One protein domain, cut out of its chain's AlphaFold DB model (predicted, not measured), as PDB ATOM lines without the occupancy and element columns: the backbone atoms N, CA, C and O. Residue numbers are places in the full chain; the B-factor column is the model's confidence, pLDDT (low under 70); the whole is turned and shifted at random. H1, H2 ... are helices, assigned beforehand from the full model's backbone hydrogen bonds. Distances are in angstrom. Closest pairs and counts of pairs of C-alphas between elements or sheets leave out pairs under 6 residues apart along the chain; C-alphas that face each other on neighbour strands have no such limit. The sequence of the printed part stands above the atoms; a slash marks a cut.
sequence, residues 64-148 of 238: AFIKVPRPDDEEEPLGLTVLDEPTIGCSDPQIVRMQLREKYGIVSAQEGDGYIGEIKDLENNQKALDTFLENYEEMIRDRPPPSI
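Overview. This is residues 64 to 148 of the 238 residues of the protein "LOC300675 protein, putative" of Trichomonas vaginalis (UniProt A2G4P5). With little regular structure, this is two helices side by side, H2 and the shorter H1, running the same way; a long loop folds back from the end of H1 to the start of H2. Before H1 a long arm without named elements reaches away from the pair, and its residues 69 to 75 stick out. The printed part has 85 residues with two named helices, H1 then H2, and no named strand; its class is all helix, though these hold only 29 residues. It is loose, with a radius of gyration of the C-alphas of 16.8 A and spans of 51 by 38 by 27 A.

Arrangement. Start at H2, residues 126 to 142, the longest helix. With residues 132 to 139 alone it touches H1, residues 93 to 104, which touches it with residues 95 to 99 alone; the closest C-alphas, of Gln 99 and Met 139, are 6.7 A apart. They run the same way at a shallow tilt of 3 degrees. In both helices every O i to N i+4 pair is within hydrogen-bond range.

Along the chain. Find C-alpha 126 at (8.804, -46.404, -30.808); from there H2 runs 24.7 A to C-alpha 142. H1 runs 15.9 A from C-alpha 93 at (8.348, -40.460, -13.240) to C-alpha 104.

Size, cuts and confidence. The C-alphas farthest apart, of Pro 71 and Ile 148, are 54.8 A apart. The link from H1 to H2, 21 residues, is long, and the printed part has no cut. Look for pLDDT under 70 in 25 residues, among them 106 to 117.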
ATOM      1  N   ALA A  64      -1.983 -21.468 -10.605       68.75
ATOM      2  CA  ALA A  64      -1.413 -20.671  -9.525       68.75
ATOM      3  C   ALA A  64      -0.958 -21.534  -8.332       68.75
ATOM      4  O   ALA A  64      -0.594 -20.981  -7.295       68.75
ATOM      5  N   PHE A  65      -1.026 -22.869  -8.447       63.44
ATOM      6  CA  PHE A  65      -0.827 -23.833  -7.358       63.44
ATOM      7  C   PHE A  65      -1.778 -23.598  -6.173       63.44
ATOM      8  O   PHE A  65      -1.545 -24.066  -5.060       63.44
ATOM      9  N   ILE A  66      -2.885 -22.884  -6.405       71.94
ATOM     10  CA  ILE A  66      -3.924 -22.659  -5.403       71.94
ATOM     11  C   ILE A  66      -4.861 -23.863  -5.461       71.94
ATOM     12  O   ILE A  66      -5.790 -23.909  -6.267       71.94
ATOM     13  N   LYS A  67      -4.596 -24.858  -4.613       72.38
ATOM     14  CA  LYS A  67      -5.447 -26.042  -4.496       72.38
ATOM     15  C   LYS A  67      -6.649 -25.719  -3.619       72.38
ATOM     16  O   LYS A  67      -6.506 -25.312  -2.468       72.38
ATOM     17  N   VAL A  68      -7.841 -25.861  -4.191       76.44
ATOM     18  CA  VAL A  68      -9.086 -25.786  -3.424       76.44
ATOM     19  C   VAL A  68      -9.114 -27.015  -2.512       76.44
ATOM     20  O   VAL A  68      -8.965 -28.124  -3.031       76.44
ATOM     21  N   PRO A  69      -9.263 -26.850  -1.184       75.62
ATOM     22  CA  PRO A  69      -9.332 -27.987  -0.283       75.62
ATOM     23  C   PRO A  69     -10.537 -28.855  -0.632       75.62
ATOM     24  O   PRO A  69     -11.564 -28.376  -1.130       75.62
ATOM     25  N   ARG A  70     -10.381 -30.150  -0.388       81.19
ATOM     26  CA  ARG A  70     -11.382 -31.152  -0.710       81.19
ATOM     27  C   ARG A  70     -12.673 -30.848   0.086       81.19
ATOM     28  O   ARG A  70     -12.593 -30.511   1.267       81.19
ATOM     29  N   PRO A  71     -13.869 -30.873  -0.537       87.12
ATOM     30  CA  PRO A  71     -15.112 -30.447   0.123       87.12
ATOM     31  C   PRO A  71     -15.567 -31.364   1.274       87.12
ATOM     32  O   PRO A  71     -16.514 -31.026   1.978       87.12
ATOM     33  N   ASP A  72     -14.925 -32.519   1.435       89.19
ATOM     34  CA  ASP A  72     -15.088 -33.512   2.500       89.19
ATOM     35  C   ASP A  72     -14.121 -33.314   3.688       89.19
ATOM     36  O   ASP A  72     -14.230 -34.058   4.657       89.19
ATOM     37  N   ASP A  73     -13.243 -32.299   3.652       82.75
ATOM     38  CA  ASP A  73     -12.260 -31.958   4.705       82.75
ATOM     39  C   ASP A  73     -11.176 -33.037   4.948       82.75
ATOM     40  O   ASP A  73     -10.469 -33.022   5.955       82.75
ATOM     41  N   GLU A  74     -11.020 -33.973   4.008       84.81
ATOM     42  CA  GLU A  74      -9.956 -34.981   4.015       84.81
ATOM     43  C   GLU A  74      -8.637 -34.406   3.463       84.81
ATOM     44  O   GLU A  74      -8.631 -33.563   2.560       84.81
ATOM     45  N   GLU A  75      -7.494 -34.892   3.964       80.06
ATOM     46  CA  GLU A  75      -6.175 -34.413   3.528       80.06
ATOM     47  C   GLU A  75      -5.921 -34.717   2.041       80.06
ATOM     48  O   GLU A  75      -6.047 -35.860   1.593       80.06
ATOM     49  N   GLU A  76      -5.532 -33.695   1.269       79.38
ATOM     50  CA  GLU A  76      -5.169 -33.807  -0.147       79.38
ATOM     51  C   GLU A  76      -3.688 -34.189  -0.308       79.38
ATOM     52  O   GLU A  76      -2.818 -33.374   0.001       79.38
ATOM     53  N   PRO A  77      -3.360 -35.402  -0.800       77.94
ATOM     54  CA  PRO A  77      -1.971 -35.832  -0.932       77.94
ATOM     55  C   PRO A  77      -1.278 -35.285  -2.197       77.94
ATOM     56  O   PRO A  77      -0.076 -35.506  -2.375       77.94
ATOM     57  N   LEU A  78      -2.000 -34.591  -3.088       72.38
ATOM     58  CA  LEU A  78      -1.437 -33.989  -4.301       72.38
ATOM     59  C   LEU A  78      -0.346 -32.961  -3.944       72.38
ATOM     60  O   LEU A  78      -0.556 -32.074  -3.121       72.38
ATOM     61  N   GLY A  79       0.838 -33.086  -4.548       66.56
ATOM     62  CA  GLY A  79       2.021 -32.281  -4.223       66.56
ATOM     63  C   GLY A  79       2.859 -32.803  -3.045       66.56
ATOM     64  O   GLY A  79       4.015 -32.409  -2.918       66.56
ATOM     65  N   LEU A  80       2.324 -33.713  -2.217       69.31
ATOM     66  CA  LEU A  80       3.060 -34.399  -1.143       69.31
ATOM     67  C   LEU A  80       3.568 -35.778  -1.585       69.31
ATOM     68  O   LEU A  80       4.718 -36.123  -1.322       69.31
ATOM     69  N   THR A  81       2.721 -36.569  -2.249       71.69
ATOM     70  CA  THR A  81       3.069 -37.917  -2.738       71.69
ATOM     71  C   THR A  81       3.257 -37.979  -4.249       71.69
ATOM     72  O   THR A  81       4.068 -38.766  -4.731       71.69
ATOM     73  N   VAL A  82       2.528 -37.149  -4.998       71.94
ATOM     74  CA  VAL A  82       2.588 -37.071  -6.461       71.94
ATOM     75  C   VAL A  82       2.935 -35.643  -6.849       71.94
ATOM     76  O   VAL A  82       2.246 -34.710  -6.435       71.94
ATOM     77  N   LEU A  83       4.011 -35.482  -7.622       74.00
ATOM     78  CA  LEU A  83       4.414 -34.186  -8.152       74.00
ATOM     79  C   LEU A  83       3.353 -33.704  -9.147       74.00
ATOM     80  O   LEU A  83       2.987 -34.429 -10.070       74.00
ATOM     81  N   ASP A  84       2.859 -32.490  -8.941       73.94
ATOM     82  CA  ASP A  84       1.853 -31.886  -9.806       73.94
ATOM     83  C   ASP A  84       2.532 -30.985 -10.844       73.94
ATOM     84  O   ASP A  84       2.977 -29.876 -10.536       73.94
ATOM     85  N   GLU A  85       2.681 -31.505 -12.061       74.81
ATOM     86  CA  GLU A  85       3.340 -30.808 -13.162       74.81
ATOM     87  C   GLU A  85       2.315 -30.041 -14.012       74.81
ATOM     88  O   GLU A  85       1.395 -30.648 -14.565       74.81
ATOM     89  N   PRO A  86       2.474 -28.718 -14.204       65.94
ATOM     90  CA  PRO A  86       1.534 -27.901 -14.970       65.94
ATOM     91  C   PRO A  86       1.765 -28.028 -16.489       65.94
ATOM     92  O   PRO A  86       1.837 -27.022 -17.196       65.94
ATOM     93  N   THR A  87       1.920 -29.249 -17.013       64.62
ATOM     94  CA  THR A  87       2.201 -29.504 -18.438       64.62
ATOM     95  C   THR A  87       1.287 -30.595 -18.998       64.62
ATOM     96  O   THR A  87       1.026 -31.601 -18.354       64.62
ATOM     97  N   ILE A  88       0.802 -30.406 -20.234       65.06
ATOM     98  CA  ILE A  88      -0.113 -31.339 -20.931       65.06
ATOM     99  C   ILE A  88       0.556 -32.699 -21.227       65.06
ATOM    100  O   ILE A  88      -0.130 -33.703 -21.407       65.06
ATOM    101  N   GLY A  89       1.889 -32.740 -21.251       69.62
ATOM    102  CA  GLY A  89       2.687 -33.961 -21.198       69.62
ATOM    103  C   GLY A  89       3.518 -33.948 -19.925       69.62
ATOM    104  O   GLY A  89       4.545 -33.277 -19.888       69.62
ATOM    105  N   CYS A  90       3.041 -34.634 -18.886       67.88
ATOM    106  CA  CYS A  90       3.817 -34.828 -17.666       67.88
ATOM    107  C   CYS A  90       5.106 -35.592 -17.981       67.88
ATOM    108  O   CYS A  90       5.132 -36.463 -18.857       67.88
ATOM    109  N   SER A  91       6.156 -35.277 -17.237       76.88
ATOM    110  CA  SER A  91       7.436 -35.968 -17.295       76.88
ATOM    111  C   SER A  91       7.268 -37.434 -16.901       76.88
ATOM    112  O   SER A  91       6.418 -37.778 -16.075       76.88
ATOM    113  N   ASP A  92       8.094 -38.316 -17.466       78.12
ATOM    114  CA  ASP A  92       8.121 -39.708 -17.023       78.12
ATOM    115  C   ASP A  92       8.663 -39.768 -15.580       78.12
ATOM    116  O   ASP A  92       9.803 -39.343 -15.336       78.12
ATOM    117  N   PRO A  93       7.900 -40.322 -14.619       77.44
ATOM    118  CA  PRO A  93       8.348 -40.460 -13.240       77.44
ATOM    119  C   PRO A  93       9.698 -41.172 -13.106       77.44
ATOM    120  O   PRO A  93      10.468 -40.844 -12.204       77.44
ATOM    121  N   GLN A  94      10.020 -42.132 -13.979       76.62
ATOM    122  CA  GLN A  94      11.292 -42.857 -13.923       76.62
ATOM    123  C   GLN A  94      12.467 -41.967 -14.321       76.62
ATOM    124  O   GLN A  94      13.484 -41.964 -13.630       76.62
ATOM    125  N   ILE A  95      12.312 -41.160 -15.372       78.88
ATOM    126  CA  ILE A  95      13.351 -40.226 -15.824       78.88
ATOM    127  C   ILE A  95      13.610 -39.178 -14.741       78.88
ATOM    128  O   ILE A  95      14.761 -38.929 -14.384       78.88
ATOM    129  N   VAL A  96      12.552 -38.630 -14.138       80.56
ATOM    130  CA  VAL A  96      12.670 -37.655 -13.043       80.56
ATOM    131  C   VAL A  96      13.363 -38.272 -11.825       80.56
ATOM    132  O   VAL A  96      14.267 -37.661 -11.253       80.56
ATOM    133  N   ARG A  97      13.012 -39.508 -11.442       78.81
ATOM    134  CA  ARG A  97      13.705 -40.241 -10.365       78.81
ATOM    135  C   ARG A  97      15.184 -40.450 -10.677       78.81
ATOM    136  O   ARG A  97      16.019 -40.296  -9.787       78.81
ATOM    137  N   MET A  98      15.504 -40.791 -11.919       77.25
ATOM    138  CA  MET A  98      16.872 -40.996 -12.387       77.25
ATOM    139  C   MET A  98      17.684 -39.692 -12.297       77.25
ATOM    140  O   MET A  98      18.768 -39.681 -11.717       77.25
ATOM    141  N   GLN A  99      17.114 -38.568 -12.742       79.50
ATOM    142  CA  GLN A  99      17.721 -37.238 -12.627       79.50
ATOM    143  C   GLN A  99      17.901 -36.788 -11.169       79.50
ATOM    144  O   GLN A  99      18.942 -36.234 -10.816       79.50
ATOM    145  N   LEU A 100      16.907 -37.019 -10.304       79.75
ATOM    146  CA  LEU A 100      16.985 -36.711  -8.871       79.75
ATOM    147  C   LEU A 100      18.084 -37.523  -8.180       79.75
ATOM    148  O   LEU A 100      18.815 -36.983  -7.348       79.75
ATOM    149  N   ARG A 101      18.219 -38.805  -8.533       77.88
ATOM    150  CA  ARG A 101      19.306 -39.662  -8.048       77.88
ATOM    151  C   ARG A 101      20.658 -39.111  -8.475       77.88
ATOM    152  O   ARG A 101      21.526 -38.961  -7.625       77.88
ATOM    153  N   GLU A 102      20.820 -38.786  -9.752       75.75
ATOM    154  CA  GLU A 102      22.091 -38.292 -10.285       75.75
ATOM    155  C   GLU A 102      22.484 -36.945  -9.653       75.75
ATOM    156  O   GLU A 102      23.621 -36.767  -9.224       75.75
ATOM    157  N   LYS A 103      21.535 -36.008  -9.520       76.62
ATOM    158  CA  LYS A 103      21.811 -34.662  -8.986       76.62
ATOM    159  C   LYS A 103      21.956 -34.606  -7.469       76.62
ATOM    160  O   LYS A 103      22.735 -33.797  -6.972       76.62
ATOM    161  N   TYR A 104      21.187 -35.403  -6.729       76.50
ATOM    162  CA  TYR A 104      21.071 -35.257  -5.273       76.50
ATOM    163  C   TYR A 104      21.441 -36.519  -4.488       76.50
ATOM    164  O   TYR A 104      21.379 -36.504  -3.260       76.50
ATOM    165  N   GLY A 105      21.800 -37.621  -5.156       70.50
ATOM    166  CA  GLY A 105      22.114 -38.891  -4.498       70.50
ATOM    167  C   GLY A 105      20.930 -39.486  -3.729       70.50
ATOM    168  O   GLY A 105      21.126 -40.286  -2.816       70.50
ATOM    169  N   ILE A 106      19.696 -39.074  -4.046       64.75
ATOM    170  CA  ILE A 106      18.498 -39.536  -3.343       64.75
ATOM    171  C   ILE A 106      18.190 -40.957  -3.817       64.75
ATOM    172  O   ILE A 106      17.589 -41.167  -4.870       64.75
ATOM    173  N   VAL A 107      18.602 -41.942  -3.023       60.00
ATOM    174  CA  VAL A 107      18.248 -43.348  -3.222       60.00
ATOM    175  C   VAL A 107      17.144 -43.710  -2.235       60.00
ATOM    176  O   VAL A 107      17.349 -43.693  -1.022       60.00
ATOM    177  N   SER A 108      15.949 -44.024  -2.736       56.09
ATOM    178  CA  SER A 108      14.876 -44.576  -1.906       56.09
ATOM    179  C   SER A 108      15.333 -45.908  -1.304       56.09
ATOM    180  O   SER A 108      15.625 -46.841  -2.046       56.09
ATOM    181  N   ALA A 109      15.355 -46.014   0.026       53.62
ATOM    182  CA  ALA A 109      15.924 -47.146   0.769       53.62
ATOM    183  C   ALA A 109      15.291 -48.534   0.498       53.62
ATOM    184  O   ALA A 109      15.771 -49.524   1.043       53.62
ATOM    185  N   GLN A 110      14.215 -48.626  -0.296       52.62
ATOM    186  CA  GLN A 110      13.472 -49.873  -0.533       52.62
ATOM    187  C   GLN A 110      13.597 -50.462  -1.944       52.62
ATOM    188  O   GLN A 110      13.265 -51.629  -2.130       52.62
ATOM    189  N   GLU A 111      14.107 -49.718  -2.924       50.72
ATOM    190  CA  GLU A 111      14.260 -50.218  -4.293       50.72
ATOM    191  C   GLU A 111      15.740 -50.205  -4.649       50.72
ATOM    192  O   GLU A 111      16.391 -49.160  -4.604       50.72
ATOM    193  N   GLY A 112      16.273 -51.395  -4.940       50.75
ATOM    194  CA  GLY A 112      17.657 -51.578  -5.353       50.75
ATOM    195  C   GLY A 112      18.049 -50.613  -6.470       50.75
ATOM    196  O   GLY A 112      17.223 -50.160  -7.260       50.75
ATOM    197  N   ASP A 113      19.341 -50.318  -6.509       48.94
ATOM    198  CA  ASP A 113      20.033 -49.280  -7.280       48.94
ATOM    199  C   ASP A 113      19.898 -49.345  -8.825       48.94
ATOM    200  O   ASP A 113      20.686 -48.740  -9.539       48.94
ATOM    201  N   GLY A 114      18.927 -50.077  -9.384       55.91
ATOM    202  CA  GLY A 114      18.914 -50.433 -10.808       55.91
ATOM    203  C   GLY A 114      17.559 -50.502 -11.508       55.91
ATOM    204  O   GLY A 114      17.507 -51.011 -12.626       55.91
ATOM    205  N   TYR A 115      16.453 -50.042 -10.911       61.53
ATOM    206  CA  TYR A 115      15.177 -50.046 -11.638       61.53
ATOM    207  C   TYR A 115      15.087 -48.854 -12.606       61.53
ATOM    208  O   TYR A 115      14.849 -47.725 -12.188       61.53
ATOM    209  N   ILE A 116      15.295 -49.127 -13.897       65.44
ATOM    210  CA  ILE A 116      15.249 -48.152 -15.009       65.44
ATOM    211  C   ILE A 116      13.832 -48.072 -15.633       65.44
ATOM    212  O   ILE A 116      13.564 -47.242 -16.496       65.44
ATOM    213  N   GLY A 117      12.885 -48.881 -15.143       66.00
ATOM    214  CA  GLY A 117      11.532 -48.974 -15.695       66.00
ATOM    215  C   GLY A 117      11.413 -49.968 -16.852       66.00
ATOM    216  O   GLY A 117      12.395 -50.548 -17.312       66.00
ATOM    217  N   GLU A 118      10.178 -50.178 -17.304       70.94
ATOM    218  CA  GLU A 118       9.852 -50.944 -18.511       70.94
ATOM    219  C   GLU A 118       9.017 -50.078 -19.461       70.94
ATOM    220  O   GLU A 118       8.052 -49.431 -19.047       70.94
ATOM    221  N   ILE A 119       9.366 -50.074 -20.749       76.38
ATOM    222  CA  ILE A 119       8.529 -49.458 -21.780       76.38
ATOM    223  C   ILE A 119       7.526 -50.513 -22.238       76.38
ATOM    224  O   ILE A 119       7.903 -51.539 -22.806       76.38
ATOM    225  N   LYS A 120       6.240 -50.272 -21.977       73.19
ATOM    226  CA  LYS A 120       5.162 -51.173 -22.401       73.19
ATOM    227  C   LYS A 120       4.924 -51.047 -23.908       73.19
ATOM    228  O   LYS A 120       4.887 -49.937 -24.436       73.19
ATOM    229  N   ASP A 121       4.742 -52.192 -24.566       71.00
ATOM    230  CA  ASP A 121       4.414 -52.338 -25.993       71.00
ATOM    231  C   ASP A 121       5.360 -51.599 -26.961       71.00
ATOM    232  O   ASP A 121       4.977 -50.663 -27.666       71.00
ATOM    233  N   LEU A 122       6.605 -52.080 -27.048       73.12
ATOM    234  CA  LEU A 122       7.658 -51.507 -27.898       73.12
ATOM    235  C   LEU A 122       7.294 -51.439 -29.395       73.12
ATOM    236  O   LEU A 122       7.713 -50.515 -30.089       73.12
ATOM    237  N   GLU A 123       6.496 -52.389 -29.894       74.62
ATOM    238  CA  GLU A 123       6.095 -52.447 -31.311       74.62
ATOM    239  C   GLU A 123       5.212 -51.265 -31.732       74.62
ATOM    240  O   GLU A 123       5.330 -50.783 -32.857       74.62
ATOM    241  N   ASN A 124       4.364 -50.762 -30.831       77.25
ATOM    242  CA  ASN A 124       3.449 -49.657 -31.124       77.25
ATOM    243  C   ASN A 124       3.955 -48.302 -30.615       77.25
ATOM    244  O   ASN A 124       3.360 -47.273 -30.939       77.25
ATOM    245  N   ASN A 125       5.036 -48.283 -29.829       77.19
ATOM    246  CA  ASN A 125       5.435 -47.109 -29.057       77.19
ATOM    247  C   ASN A 125       6.916 -46.726 -29.232       77.19
ATOM    248  O   ASN A 125       7.582 -46.318 -28.284       77.19
ATOM    249  N   GLN A 126       7.425 -46.798 -30.468       82.25
ATOM    250  CA  GLN A 126       8.804 -46.404 -30.808       82.25
ATOM    251  C   GLN A 126       9.137 -44.961 -30.394       82.25
ATOM    252  O   GLN A 126      10.224 -44.698 -29.901       82.25
ATOM    253  N   LYS A 127       8.165 -44.041 -30.469       81.88
ATOM    254  CA  LYS A 127       8.349 -42.647 -30.027       81.88
ATOM    255  C   LYS A 127       8.667 -42.515 -28.537       81.88
ATOM    256  O   LYS A 127       9.405 -41.613 -28.152       81.88
ATOM    257  N   ALA A 128       8.091 -43.381 -27.701       77.62
ATOM    258  CA  ALA A 128       8.367 -43.379 -26.269       77.62
ATOM    259  C   ALA A 128       9.802 -43.845 -25.989       77.62
ATOM    260  O   ALA A 128      10.460 -43.293 -25.113       77.62
ATOM    261  N   LEU A 129      10.303 -44.803 -26.777       82.75
ATOM    262  CA  LEU A 129      11.696 -45.238 -26.719       82.75
ATOM    263  C   LEU A 129      12.653 -44.129 -27.172       82.75
ATOM    264  O   LEU A 129      13.607 -43.855 -26.453       82.75
ATOM    265  N   ASP A 130      12.377 -43.460 -28.292       85.19
ATOM    266  CA  ASP A 130      13.209 -42.343 -28.761       85.19
ATOM    267  C   ASP A 130      13.277 -41.226 -27.706       85.19
ATOM    268  O   ASP A 130      14.359 -40.782 -27.334       85.19
ATOM    269  N   THR A 131      12.127 -40.860 -27.127       83.81
ATOM    270  CA  THR A 131      12.049 -39.855 -26.050       83.81
ATOM    271  C   THR A 131      12.821 -40.299 -24.804       83.81
ATOM    272  O   THR A 131      13.499 -39.500 -24.162       83.81
ATOM    273  N   PHE A 132      12.729 -41.577 -24.427       82.19
ATOM    274  CA  PHE A 132      13.484 -42.119 -23.300       82.19
ATOM    275  C   PHE A 132      14.995 -42.074 -23.558       82.19
ATOM    276  O   PHE A 132      15.747 -41.663 -22.677       82.19
ATOM    277  N   LEU A 133      15.436 -42.457 -24.759       85.06
ATOM    278  CA  LEU A 133      16.846 -42.441 -25.147       85.06
ATOM    279  C   LEU A 133      17.414 -41.021 -25.149       85.06
ATOM    280  O   LEU A 133      18.471 -40.811 -24.566       85.06
ATOM    281  N   GLU A 134      16.697 -40.050 -25.715       86.38
ATOM    282  CA  GLU A 134      17.109 -38.640 -25.704       86.38
ATOM    283  C   GLU A 134      17.318 -38.126 -24.270       86.38
ATOM    284  O   GLU A 134      18.371 -37.575 -23.945       86.38
ATOM    285  N   ASN A 135      16.356 -38.385 -23.380       80.81
ATOM    286  CA  ASN A 135      16.447 -37.993 -21.972       80.81
ATOM    287  C   ASN A 135      17.571 -38.731 -21.220       80.81
ATOM    288  O   ASN A 135      18.205 -38.173 -20.319       80.81
ATOM    289  N   TYR A 136      17.819 -39.996 -21.560       82.56
ATOM    290  CA  TYR A 136      18.891 -40.793 -20.970       82.56
ATOM    291  C   TYR A 136      20.277 -40.311 -21.422       82.56
ATOM    292  O   TYR A 136      21.191 -40.200 -20.603       82.56
ATOM    293  N   GLU A 137      20.438 -39.971 -22.702       84.88
ATOM    294  CA  GLU A 137      21.669 -39.384 -23.238       84.88
ATOM    295  C   GLU A 137      21.974 -38.019 -22.614       84.88
ATOM    296  O   GLU A 137      23.129 -37.743 -22.282       84.88
ATOM    297  N   GLU A 138      20.955 -37.178 -22.417       82.56
ATOM    298  CA  GLU A 138      21.103 -35.897 -21.721       82.56
ATOM    299  C   GLU A 138      21.582 -36.105 -20.279       82.56
ATOM    300  O   GLU A 138      22.540 -35.465 -19.845       82.56
ATOM    301  N   MET A 139      21.011 -37.080 -19.565       78.12
ATOM    302  CA  MET A 139      21.462 -37.417 -18.216       78.12
ATOM    303  C   MET A 139      22.925 -37.891 -18.186       78.12
ATOM    304  O   MET A 139      23.685 -37.464 -17.319       78.12
ATOM    305  N   ILE A 140      23.344 -38.762 -19.111       77.56
ATOM    306  CA  ILE A 140      24.744 -39.222 -19.174       77.56
ATOM    307  C   ILE A 140      25.691 -38.064 -19.475       77.56
ATOM    308  O   ILE A 140      26.802 -38.037 -18.952       77.56
ATOM    309  N   ARG A 141      25.281 -37.112 -20.314       80.75
ATOM    310  CA  ARG A 141      26.104 -35.944 -20.634       80.75
ATOM    311  C   ARG A 141      26.365 -35.072 -19.408       80.75
ATOM    312  O   ARG A 141      27.468 -34.553 -19.266       80.75
ATOM    313  N   ASP A 142      25.365 -34.937 -18.545       74.31
ATOM    314  CA  ASP A 142      25.453 -34.165 -17.307       74.31
ATOM    315  C   ASP A 142      26.144 -34.930 -16.167       74.31
ATOM    316  O   ASP A 142      26.512 -34.326 -15.153       74.31
ATOM    317  N   ARG A 143      26.344 -36.247 -16.313       71.25
ATOM    318  CA  ARG A 143      27.038 -37.063 -15.317       71.25
ATOM    319  C   ARG A 143      28.501 -36.615 -15.214       71.25
ATOM    320  O   ARG A 143      29.223 -36.638 -16.215       71.25
ATOM    321  N   PRO A 144      28.987 -36.256 -14.010       66.88
ATOM    322  CA  PRO A 144      30.407 -36.011 -13.826       66.88
ATOM    323  C   PRO A 144      31.188 -37.293 -14.153       66.88
ATOM    324  O   PRO A 144      30.706 -38.389 -13.851       66.88
ATOM    325  N   PRO A 145      32.394 -37.187 -14.742       67.38
ATOM    326  CA  PRO A 145      33.228 -38.350 -15.009       67.38
ATOM    327  C   PRO A 145      33.341 -39.220 -13.753       67.38
ATOM    328  O   PRO A 145      33.483 -38.665 -12.657       67.38
ATOM    329  N   PRO A 146      33.258 -40.557 -13.881       66.75
ATOM    330  CA  PRO A 146      33.315 -41.447 -12.732       66.75
ATOM    331  C   PRO A 146      34.593 -41.165 -11.938       66.75
ATOM    332  O   PRO A 146      35.703 -41.408 -12.407       66.75
ATOM    333  N   SER A 147      34.434 -40.606 -10.738       64.75
ATOM    334  CA  SER A 147      35.553 -40.341  -9.843       64.75
ATOM    335  C   SER A 147      35.818 -41.597  -9.032       64.75
ATOM    336  O   SER A 147      34.973 -42.045  -8.254       64.75
ATOM    337  N   ILE A 148      36.987 -42.191  -9.240       76.19
ATOM    338  CA  ILE A 148      37.411 -43.364  -8.486       76.19
ATOM    339  C   ILE A 148      38.102 -42.884  -7.218       76.19
ATOM    340  O   ILE A 148      39.149 -42.239  -7.258       76.19
TER     341      ILE A 148